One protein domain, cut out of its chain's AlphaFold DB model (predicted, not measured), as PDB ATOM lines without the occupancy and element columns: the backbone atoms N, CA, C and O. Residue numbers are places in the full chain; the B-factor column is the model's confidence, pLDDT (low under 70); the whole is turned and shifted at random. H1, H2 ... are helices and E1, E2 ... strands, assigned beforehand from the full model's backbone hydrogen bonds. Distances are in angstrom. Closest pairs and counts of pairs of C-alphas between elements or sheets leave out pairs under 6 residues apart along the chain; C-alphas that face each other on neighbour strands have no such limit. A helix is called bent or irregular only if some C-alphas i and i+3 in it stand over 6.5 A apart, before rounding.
ATOM      1  N   ALA A   4       4.169 -29.059 -22.194       75.88
ATOM      2  CA  ALA A   4       3.690 -28.013 -21.291       75.88
ATOM      3  C   ALA A   4       4.802 -27.468 -20.377       75.88
ATOM      4  O   ALA A   4       4.926 -26.257 -20.221       75.88
ATOM      5  N   HIS A   5       5.658 -28.348 -19.844       78.56
ATOM      6  CA  HIS A   5       6.802 -27.937 -19.029       78.56
ATOM      7  C   HIS A   5       7.832 -27.161 -19.856       78.56
ATOM      8  O   HIS A   5       8.371 -26.163 -19.390       78.56
ATOM      9  N   LEU A   6       8.072 -27.579 -21.103       74.62
ATOM     10  CA  LEU A   6       8.973 -26.862 -22.007       74.62
ATOM     11  C   LEU A   6       8.428 -25.474 -22.367       74.62
ATOM     12  O   LEU A   6       9.178 -24.507 -22.328       74.62
ATOM     13  N   LYS A   7       7.123 -25.353 -22.648       75.31
ATOM     14  CA  LYS A   7       6.481 -24.055 -22.908       75.31
ATOM     15  C   LYS A   7       6.582 -23.117 -21.712       75.31
ATOM     16  O   LYS A   7       6.983 -21.975 -21.888       75.31
ATOM     17  N   PHE A   8       6.313 -23.622 -20.509       82.12
ATOM     18  CA  PHE A   8       6.460 -22.845 -19.283       82.12
ATOM     19  C   PHE A   8       7.888 -22.309 -19.110       82.12
ATOM     20  O   PHE A   8       8.071 -21.143 -18.761       82.12
ATOM     21  N   LEU A   9       8.907 -23.128 -19.398       77.31
ATOM     22  CA  LEU A   9      10.302 -22.687 -19.342       77.31
ATOM     23  C   LEU A   9      10.605 -21.618 -20.393       77.31
ATOM     24  O   LEU A   9      11.221 -20.619 -20.046       77.31
ATOM     25  N   VAL A  10      10.148 -21.784 -21.636       79.81
ATOM     26  CA  VAL A  10      10.322 -20.781 -22.701       79.81
ATOM     27  C   VAL A  10       9.645 -19.461 -22.324       79.81
ATOM     28  O   VAL A  10      10.234 -18.403 -22.470       79.81
ATOM     29  N   GLU A  11       8.437 -19.492 -21.765       77.31
ATOM     30  CA  GLU A  11       7.727 -18.266 -21.377       77.31
ATOM     31  C   GLU A  11       8.385 -17.514 -20.208       77.31
ATOM     32  O   GLU A  11       8.157 -16.316 -20.059       77.31
ATOM     33  N   ASN A  12       9.220 -18.185 -19.407       81.31
ATOM     34  CA  ASN A  12       9.872 -17.604 -18.227       81.31
ATOM     35  C   ASN A  12      11.396 -17.437 -18.366       81.31
ATOM     36  O   ASN A  12      12.028 -16.886 -17.467       81.31
ATOM     37  N   ASN A  13      12.008 -17.907 -19.459       81.06
ATOM     38  CA  ASN A  13      13.456 -17.858 -19.662       81.06
ATOM     39  C   ASN A  13      13.790 -17.325 -21.055       81.06
ATOM     40  O   ASN A  13      13.298 -17.828 -22.058       81.06
ATOM     41  N   ALA A  14      14.708 -16.359 -21.126       79.69
ATOM     42  CA  ALA A  14      15.189 -15.807 -22.395       79.69
ATOM     43  C   ALA A  14      16.121 -16.762 -23.171       79.69
ATOM     44  O   ALA A  14      16.330 -16.586 -24.373       79.69
ATOM     45  N   ASN A  15      16.684 -17.774 -22.499       86.38
ATOM     46  CA  ASN A  15      17.531 -18.799 -23.105       86.38
ATOM     47  C   ASN A  15      17.200 -20.179 -22.517       86.38
ATOM     48  O   ASN A  15      17.156 -20.345 -21.298       86.38
ATOM     49  N   LEU A  16      16.988 -21.162 -23.384       88.69
ATOM     50  CA  LEU A  16      16.702 -22.545 -23.053       88.69
ATOM     51  C   LEU A  16      17.846 -23.426 -23.549       88.69
ATOM     52  O   LEU A  16      18.144 -23.451 -24.737       88.69
ATOM     53  N   VAL A  17      18.465 -24.191 -22.653       89.31
ATOM     54  CA  VAL A  17      19.569 -25.095 -22.995       89.31
ATOM     55  C   VAL A  17      19.098 -26.536 -22.859       89.31
ATOM     56  O   VAL A  17      18.655 -26.939 -21.785       89.31
ATOM     57  N   LEU A  18      19.203 -27.321 -23.930       87.69
ATOM     58  CA  LEU A  18      18.785 -28.722 -23.966       87.69
ATOM     59  C   LEU A  18      19.847 -29.600 -24.614       87.69
ATOM     60  O   LEU A  18      20.538 -29.176 -25.534       87.69
ATOM     61  N   SER A  19      19.932 -30.852 -24.176       88.31
ATOM     62  CA  SER A  19      20.722 -31.860 -24.879       88.31
ATOM     63  C   SER A  19      19.963 -32.355 -26.106       88.31
ATOM     64  O   SER A  19      18.781 -32.698 -26.026       88.31
ATOM     65  N   TYR A  20      20.646 -32.392 -27.243       87.94
ATOM     66  CA  TYR A  20      20.136 -32.997 -28.457       87.94
ATOM     67  C   TYR A  20      20.061 -34.513 -28.283       87.94
ATOM     68  O   TYR A  20      21.021 -35.155 -27.867       87.94
ATOM     69  N   ASP A  21      18.918 -35.073 -28.654       85.94
ATOM     70  CA  ASP A  21      18.679 -36.506 -28.680       85.94
ATOM     71  C   ASP A  21      17.909 -36.831 -29.961       85.94
ATOM     72  O   ASP A  21      16.850 -36.253 -30.230       85.94
ATOM     73  N   GLU A  22      18.449 -37.748 -30.766       83.94
ATOM     74  CA  GLU A  22      17.884 -38.084 -32.077       83.94
ATOM     75  C   GLU A  22      16.453 -38.628 -31.956       83.94
ATOM     76  O   GLU A  22      15.582 -38.279 -32.755       83.94
ATOM     77  N   LYS A  23      16.158 -39.405 -30.903       86.06
ATOM     78  CA  LYS A  23      14.818 -39.974 -30.676       86.06
ATOM     79  C   LYS A  23      13.783 -38.893 -30.369       86.06
ATOM     80  O   LYS A  23      12.590 -39.101 -30.585       86.06
ATOM     81  N   ASN A  24      14.220 -37.735 -29.876       86.56
ATOM     82  CA  ASN A  24      13.367 -36.592 -29.568       86.56
ATOM     83  C   ASN A  24      13.448 -35.464 -30.607       86.56
ATOM     84  O   ASN A  24      12.833 -34.417 -30.394       86.56
ATOM     85  N   TYR A  25      14.115 -35.675 -31.747       86.62
ATOM     86  CA  TYR A  25      14.261 -34.682 -32.818       86.62
ATOM     87  C   TYR A  25      12.944 -33.976 -33.178       86.62
ATOM     88  O   TYR A  25      12.888 -32.748 -33.188       86.62
ATOM     89  N   GLN A  26      11.854 -34.725 -33.396       87.19
ATOM     90  CA  GLN A  26      10.561 -34.129 -33.762       87.19
ATOM     91  C   GLN A  26      10.039 -33.139 -32.708       87.19
ATOM     92  O   GLN A  26       9.391 -32.148 -33.050       87.19
ATOM     93  N   LYS A  27      10.313 -33.390 -31.422       88.56
ATOM     94  CA  LYS A  27       9.940 -32.483 -30.328       88.56
ATOM     95  C   LYS A  27      10.856 -31.264 -30.295       88.56
ATOM     96  O   LYS A  27      10.353 -30.159 -30.132       88.56
ATOM     97  N   LEU A  28      12.162 -31.455 -30.492       88.62
ATOM     98  CA  LEU A  28      13.146 -30.367 -30.554       88.62
ATOM     99  C   LEU A  28      12.862 -29.413 -31.722       88.62
ATOM    100  O   LEU A  28      12.903 -28.202 -31.541       88.62
ATOM    101  N   SER A  29      12.482 -29.947 -32.883       89.94
ATOM    102  CA  SER A  29      12.079 -29.173 -34.065       89.94
ATOM    103  C   SER A  29      10.841 -28.305 -33.788       89.94
ATOM    104  O   SER A  29      10.857 -27.105 -34.048       89.94
ATOM    105  N   LYS A  30       9.797 -28.860 -33.150       90.12
ATOM    106  CA  LYS A  30       8.620 -28.077 -32.713       90.12
ATOM    107  C   LYS A  30       8.951 -27.051 -31.631       90.12
ATOM    108  O   LYS A  30       8.348 -25.985 -31.574       90.12
ATOM    109  N   LEU A  31       9.879 -27.379 -30.738       87.38
ATOM    110  CA  LEU A  31      10.300 -26.472 -29.680       87.38
ATOM    111  C   LEU A  31      11.089 -25.284 -30.235       87.38
ATOM    112  O   LEU A  31      10.903 -24.177 -29.749       87.38
ATOM    113  N   ALA A  32      11.927 -25.500 -31.249       89.50
ATOM    114  CA  ALA A  32      12.678 -24.442 -31.916       89.50
ATOM    115  C   ALA A  32      11.759 -23.401 -32.568       89.50
ATOM    116  O   ALA A  32      11.978 -22.205 -32.396       89.50
ATOM    117  N   GLU A  33      10.694 -23.857 -33.232       90.38
ATOM    118  CA  GLU A  33       9.639 -22.990 -33.774       90.38
ATOM    119  C   GLU A  33       8.963 -22.174 -32.660       90.38
ATOM    120  O   GLU A  33       8.877 -20.953 -32.745       90.38
ATOM    121  N   PHE A  34       8.592 -22.821 -31.551       88.56
ATOM    122  CA  PHE A  34       7.983 -22.127 -30.412       88.56
ATOM    123  C   PHE A  34       8.932 -21.114 -29.744       88.56
ATOM    124  O   PHE A  34       8.507 -20.035 -29.335       88.56
ATOM    125  N   CYS A  35      10.224 -21.438 -29.633       87.81
ATOM    126  CA  CYS A  35      11.239 -20.519 -29.113       87.81
ATOM    127  C   CYS A  35      11.388 -19.295 -30.024       87.81
ATOM    128  O   CYS A  35      11.453 -18.174 -29.527       87.81
ATOM    129  N   TYR A  36      11.357 -19.496 -31.345       88.38
ATOM    130  CA  TYR A  36      11.369 -18.414 -32.327       88.38
ATOM    131  C   TYR A  36      10.157 -17.485 -32.188       88.38
ATOM    132  O   TYR A  36      10.339 -16.271 -32.092       88.38
ATOM    133  N   GLU A  37       8.940 -18.030 -32.081       87.88
ATOM    134  CA  GLU A  37       7.718 -17.230 -31.884       87.88
ATOM    135  C   GLU A  37       7.752 -16.387 -30.600       87.88
ATOM    136  O   GLU A  37       7.147 -15.317 -30.535       87.88
ATOM    137  N   ARG A  38       8.462 -16.859 -29.569       85.88
ATOM    138  CA  ARG A  38       8.592 -16.178 -28.272       85.88
ATOM    139  C   ARG A  38       9.866 -15.339 -28.133       85.88
ATOM    140  O   ARG A  38      10.032 -14.682 -27.111       85.88
ATOM    141  N   GLY A  39      10.748 -15.333 -29.135       86.56
ATOM    142  CA  GLY A  39      12.029 -14.616 -29.092       86.56
ATOM    143  C   GLY A  39      13.033 -15.186 -28.083       86.56
ATOM    144  O   GLY A  39      13.898 -14.463 -27.591       86.56
ATOM    145  N   VAL A  40      12.912 -16.471 -27.756       89.19
ATOM    146  CA  VAL A  40      13.761 -17.185 -26.799       89.19
ATOM    147  C   VAL A  40      14.872 -17.900 -27.541       89.19
ATOM    148  O   VAL A  40      14.633 -18.549 -28.555       89.19
ATOM    149  N   THR A  41      16.093 -17.817 -27.021       91.06
ATOM    150  CA  THR A  41      17.229 -18.538 -27.605       91.06
ATOM    151  C   THR A  41      17.191 -20.005 -27.176       91.06
ATOM    152  O   THR A  41      17.093 -20.291 -25.991       91.06
ATOM    153  N   LEU A  42      17.273 -20.946 -28.111       90.88
ATOM    154  CA  LEU A  42      17.397 -22.379 -27.871       90.88
ATOM    155  C   LEU A  42      18.839 -22.822 -28.137       90.88
ATOM    156  O   LEU A  42      19.303 -22.807 -29.274       90.88
ATOM    157  N   THR A  43      19.534 -23.281 -27.105       91.00
ATOM    158  CA  THR A  43      20.868 -23.875 -27.215       91.00
ATOM    159  C   THR A  43      20.764 -25.398 -27.185       91.00
ATOM    160  O   THR A  43      20.332 -25.973 -26.187       91.00
ATOM    161  N   LEU A  44      21.179 -26.061 -28.261       90.44
ATOM    162  CA  LEU A  44      21.224 -27.517 -28.369       90.44
ATOM    163  C   LEU A  44      22.643 -28.027 -28.149       90.44
ATOM    164  O   LEU A  44      23.520 -27.791 -28.974       90.44
ATOM    165  N   LYS A  45      22.842 -28.768 -27.059       91.81
ATOM    166  CA  LYS A  45      24.089 -29.465 -26.744       91.81
ATOM    167  C   LYS A  45      24.100 -30.844 -27.384       91.81
ATOM    168  O   LYS A  45      23.326 -31.716 -26.996       91.81
ATOM    169  N   VAL A  46      24.965 -31.051 -28.360       89.06
ATOM    170  CA  VAL A  46      25.117 -32.310 -29.088       89.06
ATOM    171  C   VAL A  46      26.367 -33.007 -28.574       89.06
ATOM    172  O   VAL A  46      27.454 -32.434 -28.622       89.06
ATOM    173  N   SER A  47      26.236 -34.250 -28.105       88.62
ATOM    174  CA  SER A  47      27.414 -35.037 -27.739       88.62
ATOM    175  C   SER A  47      28.209 -35.408 -28.989       88.62
ATOM    176  O   SER A  47      27.647 -35.898 -29.974       88.62
ATOM    177  N   VAL A  48      29.533 -35.253 -28.927       85.38
ATOM    178  CA  VAL A  48      30.454 -35.717 -29.979       85.38
ATOM    179  C   VAL A  48      30.271 -37.212 -30.262       85.38
ATOM    180  O   VAL A  48      30.386 -37.635 -31.413       85.38
ATOM    181  N   ASN A  49      29.942 -38.018 -29.248       84.81
ATOM    182  CA  ASN A  49      29.715 -39.454 -29.417       84.81
ATOM    183  C   ASN A  49      28.472 -39.750 -30.261       84.81
ATOM    184  O   ASN A  49      28.527 -40.601 -31.151       84.81
ATOM    185  N   ASP A  50      27.371 -39.037 -30.027       80.19
ATOM    186  CA  ASP A  50      26.166 -39.175 -30.846       80.19
ATOM    187  C   ASP A  50      26.410 -38.643 -32.256       80.19
ATOM    188  O   ASP A  50      26.109 -39.329 -33.233       80.19
ATOM    189  N   PHE A  51      27.078 -37.492 -32.374       82.12
ATOM    190  CA  PHE A  51      27.464 -36.934 -33.666       82.12
ATOM    191  C   PHE A  51      28.323 -37.903 -34.494       82.12
ATOM    192  O   PHE A  51      28.079 -38.072 -35.686       82.12
ATOM    193  N   LYS A  52      29.296 -38.588 -33.875       82.56
ATOM    194  CA  LYS A  52      30.154 -39.582 -34.545       82.56
ATOM    195  C   LYS A  52      29.386 -40.825 -34.999       82.56
ATOM    196  O   LYS A  52      29.742 -41.393 -36.029       82.56
ATOM    197  N   LYS A  53      28.341 -41.243 -34.277       82.94
ATOM    198  CA  LYS A  53      27.523 -42.412 -34.653       82.94
ATOM    199  C   LYS A  53      26.721 -42.183 -35.931       82.94
ATOM    200  O   LYS A  53      26.525 -43.122 -36.697       82.94
ATOM    201  N   SER A  54      26.210 -40.974 -36.157       80.06
ATOM    202  CA  SER A  54      25.359 -40.670 -37.319       80.06
ATOM    203  C   SER A  54      25.472 -39.202 -37.748       80.06
ATOM    204  O   SER A  54      24.507 -38.440 -37.665       80.06
ATOM    205  N   PRO A  55      26.644 -38.786 -38.262       83.06
ATOM    206  CA  PRO A  55      26.937 -37.377 -38.514       83.06
ATOM    207  C   PRO A  55      26.038 -36.777 -39.595       83.06
ATOM    208  O   PRO A  55      25.594 -35.641 -39.460       83.06
ATOM    209  N   SER A  56      25.731 -37.526 -40.656       86.50
ATOM    210  CA  SER A  56      24.863 -37.049 -41.740       86.50
ATOM    211  C   SER A  56      23.423 -36.830 -41.268       86.50
ATOM    212  O   SER A  56      22.820 -35.806 -41.582       86.50
ATOM    213  N   ASN A  57      22.898 -37.762 -40.468       88.44
ATOM    214  CA  ASN A  57      21.526 -37.718 -39.966       88.44
ATOM    215  C   ASN A  57      21.348 -36.568 -38.964       88.44
ATOM    216  O   ASN A  57      20.454 -35.733 -39.099       88.44
ATOM    217  N   ILE A  58      22.286 -36.455 -38.021       87.81
ATOM    218  CA  ILE A  58      22.289 -35.404 -37.004       87.81
ATOM    219  C   ILE A  58      22.468 -34.029 -37.643       87.81
ATOM    220  O   ILE A  58      21.732 -33.111 -37.301       87.81
ATOM    221  N   LYS A  59      23.365 -33.874 -38.627       87.31
ATOM    222  CA  LYS A  59      23.476 -32.617 -39.386       87.31
ATOM    223  C   LYS A  59      22.157 -32.230 -40.049       87.31
ATOM    224  O   LYS A  59      21.770 -31.071 -39.958       87.31
ATOM    225  N   SER A  60      21.463 -33.180 -40.679       91.25
ATOM    226  CA  SER A  60      20.169 -32.910 -41.317       91.25
ATOM    227  C   SER A  60      19.113 -32.475 -40.297       91.25
ATOM    228  O   SER A  60      18.393 -31.508 -40.528       91.25
ATOM    229  N   HIS A  61      19.047 -33.145 -39.147       90.75
ATOM    230  CA  HIS A  61      18.131 -32.791 -38.060       90.75
ATOM    231  C   HIS A  61      18.437 -31.421 -37.452       90.75
ATOM    232  O   HIS A  61      17.534 -30.624 -37.212       90.75
ATOM    233  N   LEU A  62      19.711 -31.131 -37.200       89.00
ATOM    234  CA  LEU A  62      20.145 -29.846 -36.660       89.00
ATOM    235  C   LEU A  62      19.886 -28.709 -37.650       89.00
ATOM    236  O   LEU A  62      19.482 -27.631 -37.227       89.00
ATOM    237  N   ALA A  63      20.060 -28.955 -38.951       90.00
ATOM    238  CA  ALA A  63      19.719 -27.995 -39.994       90.00
ATOM    239  C   ALA A  63      18.209 -27.713 -40.048       90.00
ATOM    240  O   ALA A  63      17.828 -26.554 -40.172       90.00
ATOM    241  N   ASP A  64      17.351 -28.729 -39.897       91.69
ATOM    242  CA  ASP A  64      15.896 -28.522 -39.791       91.69
ATOM    243  C   ASP A  64      15.535 -27.667 -38.570       91.69
ATOM    244  O   ASP A  64      14.833 -26.664 -38.695       91.69
ATOM    245  N   ILE A  65      16.078 -28.008 -37.396       90.62
ATOM    246  CA  ILE A  65      15.837 -27.254 -36.159       90.62
ATOM    247  C   ILE A  65      16.315 -25.803 -36.309       90.62
ATOM    248  O   ILE A  65      15.575 -24.874 -35.984       90.62
ATOM    249  N   ALA A  66      17.528 -25.596 -36.826       88.94
ATOM    250  CA  ALA A  66      18.078 -24.265 -37.059       88.94
ATOM    251  C   ALA A  66      17.281 -23.483 -38.113       88.94
ATOM    252  O   ALA A  66      17.128 -22.273 -37.982       88.94
ATOM    253  N   SER A  67      16.727 -24.156 -39.122       90.38
ATOM    254  CA  SER A  67      15.851 -23.532 -40.118       90.38
ATOM    255  C   SER A  67      14.568 -22.999 -39.475       90.38
ATOM    256  O   SER A  67      14.183 -21.865 -39.740       90.38
ATOM    257  N   LYS A  68      13.950 -23.765 -38.567       89.38
ATOM    258  CA  LYS A  68      12.715 -23.354 -37.874       89.38
ATOM    259  C   LYS A  68      12.929 -22.303 -36.794       89.38
ATOM    260  O   LYS A  68      12.108 -21.408 -36.630       89.38
ATOM    261  N   GLY A  69      14.013 -22.424 -36.033       82.75
ATOM    262  CA  GLY A  69      14.336 -21.483 -34.963       82.75
ATOM    263  C   GLY A  69      15.160 -20.272 -35.417       82.75
ATOM    264  O   GLY A  69      15.376 -19.332 -34.648       82.75
ATOM    265  N   HIS A  70      15.620 -20.270 -36.671       83.44
ATOM    266  CA  HIS A  70      16.443 -19.229 -37.281       83.44
ATOM    267  C   HIS A  70      17.634 -18.823 -36.386       83.44
ATOM    268  O   HIS A  70      18.349 -19.658 -35.837       83.44
ATOM    269  N   LYS A  71      17.842 -17.512 -36.208       85.19
ATOM    270  CA  LYS A  71      18.911 -16.917 -35.391       85.19
ATOM    271  C   LYS A  71      18.795 -17.198 -33.891       85.19
ATOM    272  O   LYS A  71      19.706 -16.852 -33.149       85.19
ATOM    273  N   PHE A  72      17.674 -17.760 -33.443       86.38
ATOM    274  CA  PHE A  72      17.453 -18.081 -32.039       86.38
ATOM    275  C   PHE A  72      17.912 -19.495 -31.692       86.38
ATOM    276  O   PHE A  72      17.829 -19.868 -30.534       86.38
ATOM    277  N   VAL A  73      18.423 -20.282 -32.641       89.31
ATOM    278  CA  VAL A  73      18.999 -21.599 -32.344       89.31
ATOM    279  C   VAL A  73      20.517 -21.516 -32.345       89.31
ATOM    280  O   VAL A  73      21.134 -21.097 -33.319       89.31
ATOM    281  N   THR A  74      21.119 -21.965 -31.249       90.62
ATOM    282  CA  THR A  74      22.564 -22.160 -31.112       90.62
ATOM    283  C   THR A  74      22.842 -23.648 -30.980       90.62
ATOM    284  O   THR A  74      22.181 -24.337 -30.209       90.62
ATOM    285  N   ILE A  75      23.812 -24.160 -31.728       89.44
ATOM    286  CA  ILE A  75      24.228 -25.562 -31.653       89.44
ATOM    287  C   ILE A  75      25.620 -25.591 -31.035       89.44
ATOM    288  O   ILE A  75      26.551 -25.001 -31.577       89.44
ATOM    289  N   ASP A  76      25.743 -26.290 -29.917       89.38
ATOM    290  CA  ASP A  76      26.987 -26.511 -29.192       89.38
ATOM    291  C   ASP A  76      27.342 -27.996 -29.299       89.38
ATOM    292  O   ASP A  76      26.575 -28.848 -28.855       89.38
ATOM    293  N   ILE A  77      28.460 -28.327 -29.945       85.94
ATOM    294  CA  ILE A  77      28.922 -29.713 -30.076       85.94
ATOM    295  C   ILE A  77      30.105 -29.883 -29.131       85.94
ATOM    296  O   ILE A  77      31.181 -29.351 -29.398       85.94
ATOM    297  N   SER A  78      29.889 -30.621 -28.046       77.94
ATOM    298  CA  SER A  78      30.836 -30.741 -26.934       77.94
ATOM    299  C   SER A  78      31.073 -32.207 -26.565       77.94
ATOM    300  O   SER A  78      30.192 -33.057 -26.753       77.94
TER     301      SER A  78
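Overview. This is residues 4 to 78 of the 79 residues of an uncharacterized protein of Glaesserella australis (UniProt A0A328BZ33). A small sheet of three parallel strands, E1, E2 and E3, has the two long helices H2 and H4 side by side on one face, while its other face is bare. H1 sits at one end of the elongated body and the short H3 at the other. The printed part has 75 residues with four named helices and three named strands, in the order H1 E1 H2 E2 H3 H4 E3, and the class is mixed, helices and strands. It is compact, with a radius of gyration of the C-alphas of 11.6 A, and spans 34 by 19 by 19 A.

Along the chain. The inner strand E2, residues 41 to 47, is 19.4 A long. The edge strands are E1, residues 15 to 19, and E3, residues 73 to 78, which ends at C-alpha 78 at (30.836, -30.741, -26.934). H2, residues 22 to 38, is 24.1 A long, and H4, residues 55 to 72, is 22.5 A. Both are irregular: C-alphas 23 and 26 are 7.9 A apart, and C-alphas 68 and 71 are 9.3 A apart. H2 has a kink of 32 degrees near residue 29, and H4 one of 60 degrees near residue 66. H1, residues 4 to 12, begins at C-alpha 4 at (3.690, -28.013, -21.291); H3 is residues 48 to 53.

Arrangement. E1 and E2 are parallel at 20 degrees, with N 16 and O 41 within hydrogen-bond range at 2.8 A. E2 and E3 are parallel at 24 degrees, with N 44 and O 74 at 2.8 A. The domain has two layers, with H2, H3 and H4 on one face of the sheet. E1, H2, E2 and E2, H3 H4, E3 are strand-helix-strand units, each two parallel neighbour strands joined through helices, with right-handed crossovers. H2 lies over E2 at a height over the sheet of 9.6 A, along the strands at 5 degrees to E2 on the local plane. H4, at 6.1 A, is only just over none, with 2 of its C-alphas falling on E3. H2 and H4 touch, Ala 32 and Gly 69 having the closest C-alphas at 4.6 A, at a shallow tilt of 13 degrees, the same way. H1 only grazes the sheet with residues 6 to 10. It touches H2, of which residues 31 to 38 alone take part, with the closest C-alphas, of Val 10 and Cys 35, 6.5 A apart. H3 and H4 are close but not clearly touching, their closest C-alphas, of Phe 51 and Ile 58, 6.3 A apart. Every O i to N i+4 pair is within hydrogen-bond range in H1 and H3, against 11 of 13 in H2 and 12 of 14 in H4.

Size, cuts and confidence. The two C-alphas farthest apart, of Asn 12 and Lys 53, are 34.6 A from each other. The printed part has no cut, and each of its links between named elements is tight. The mean pLDDT of the printed part is 86.2, and no printed residue is under 70.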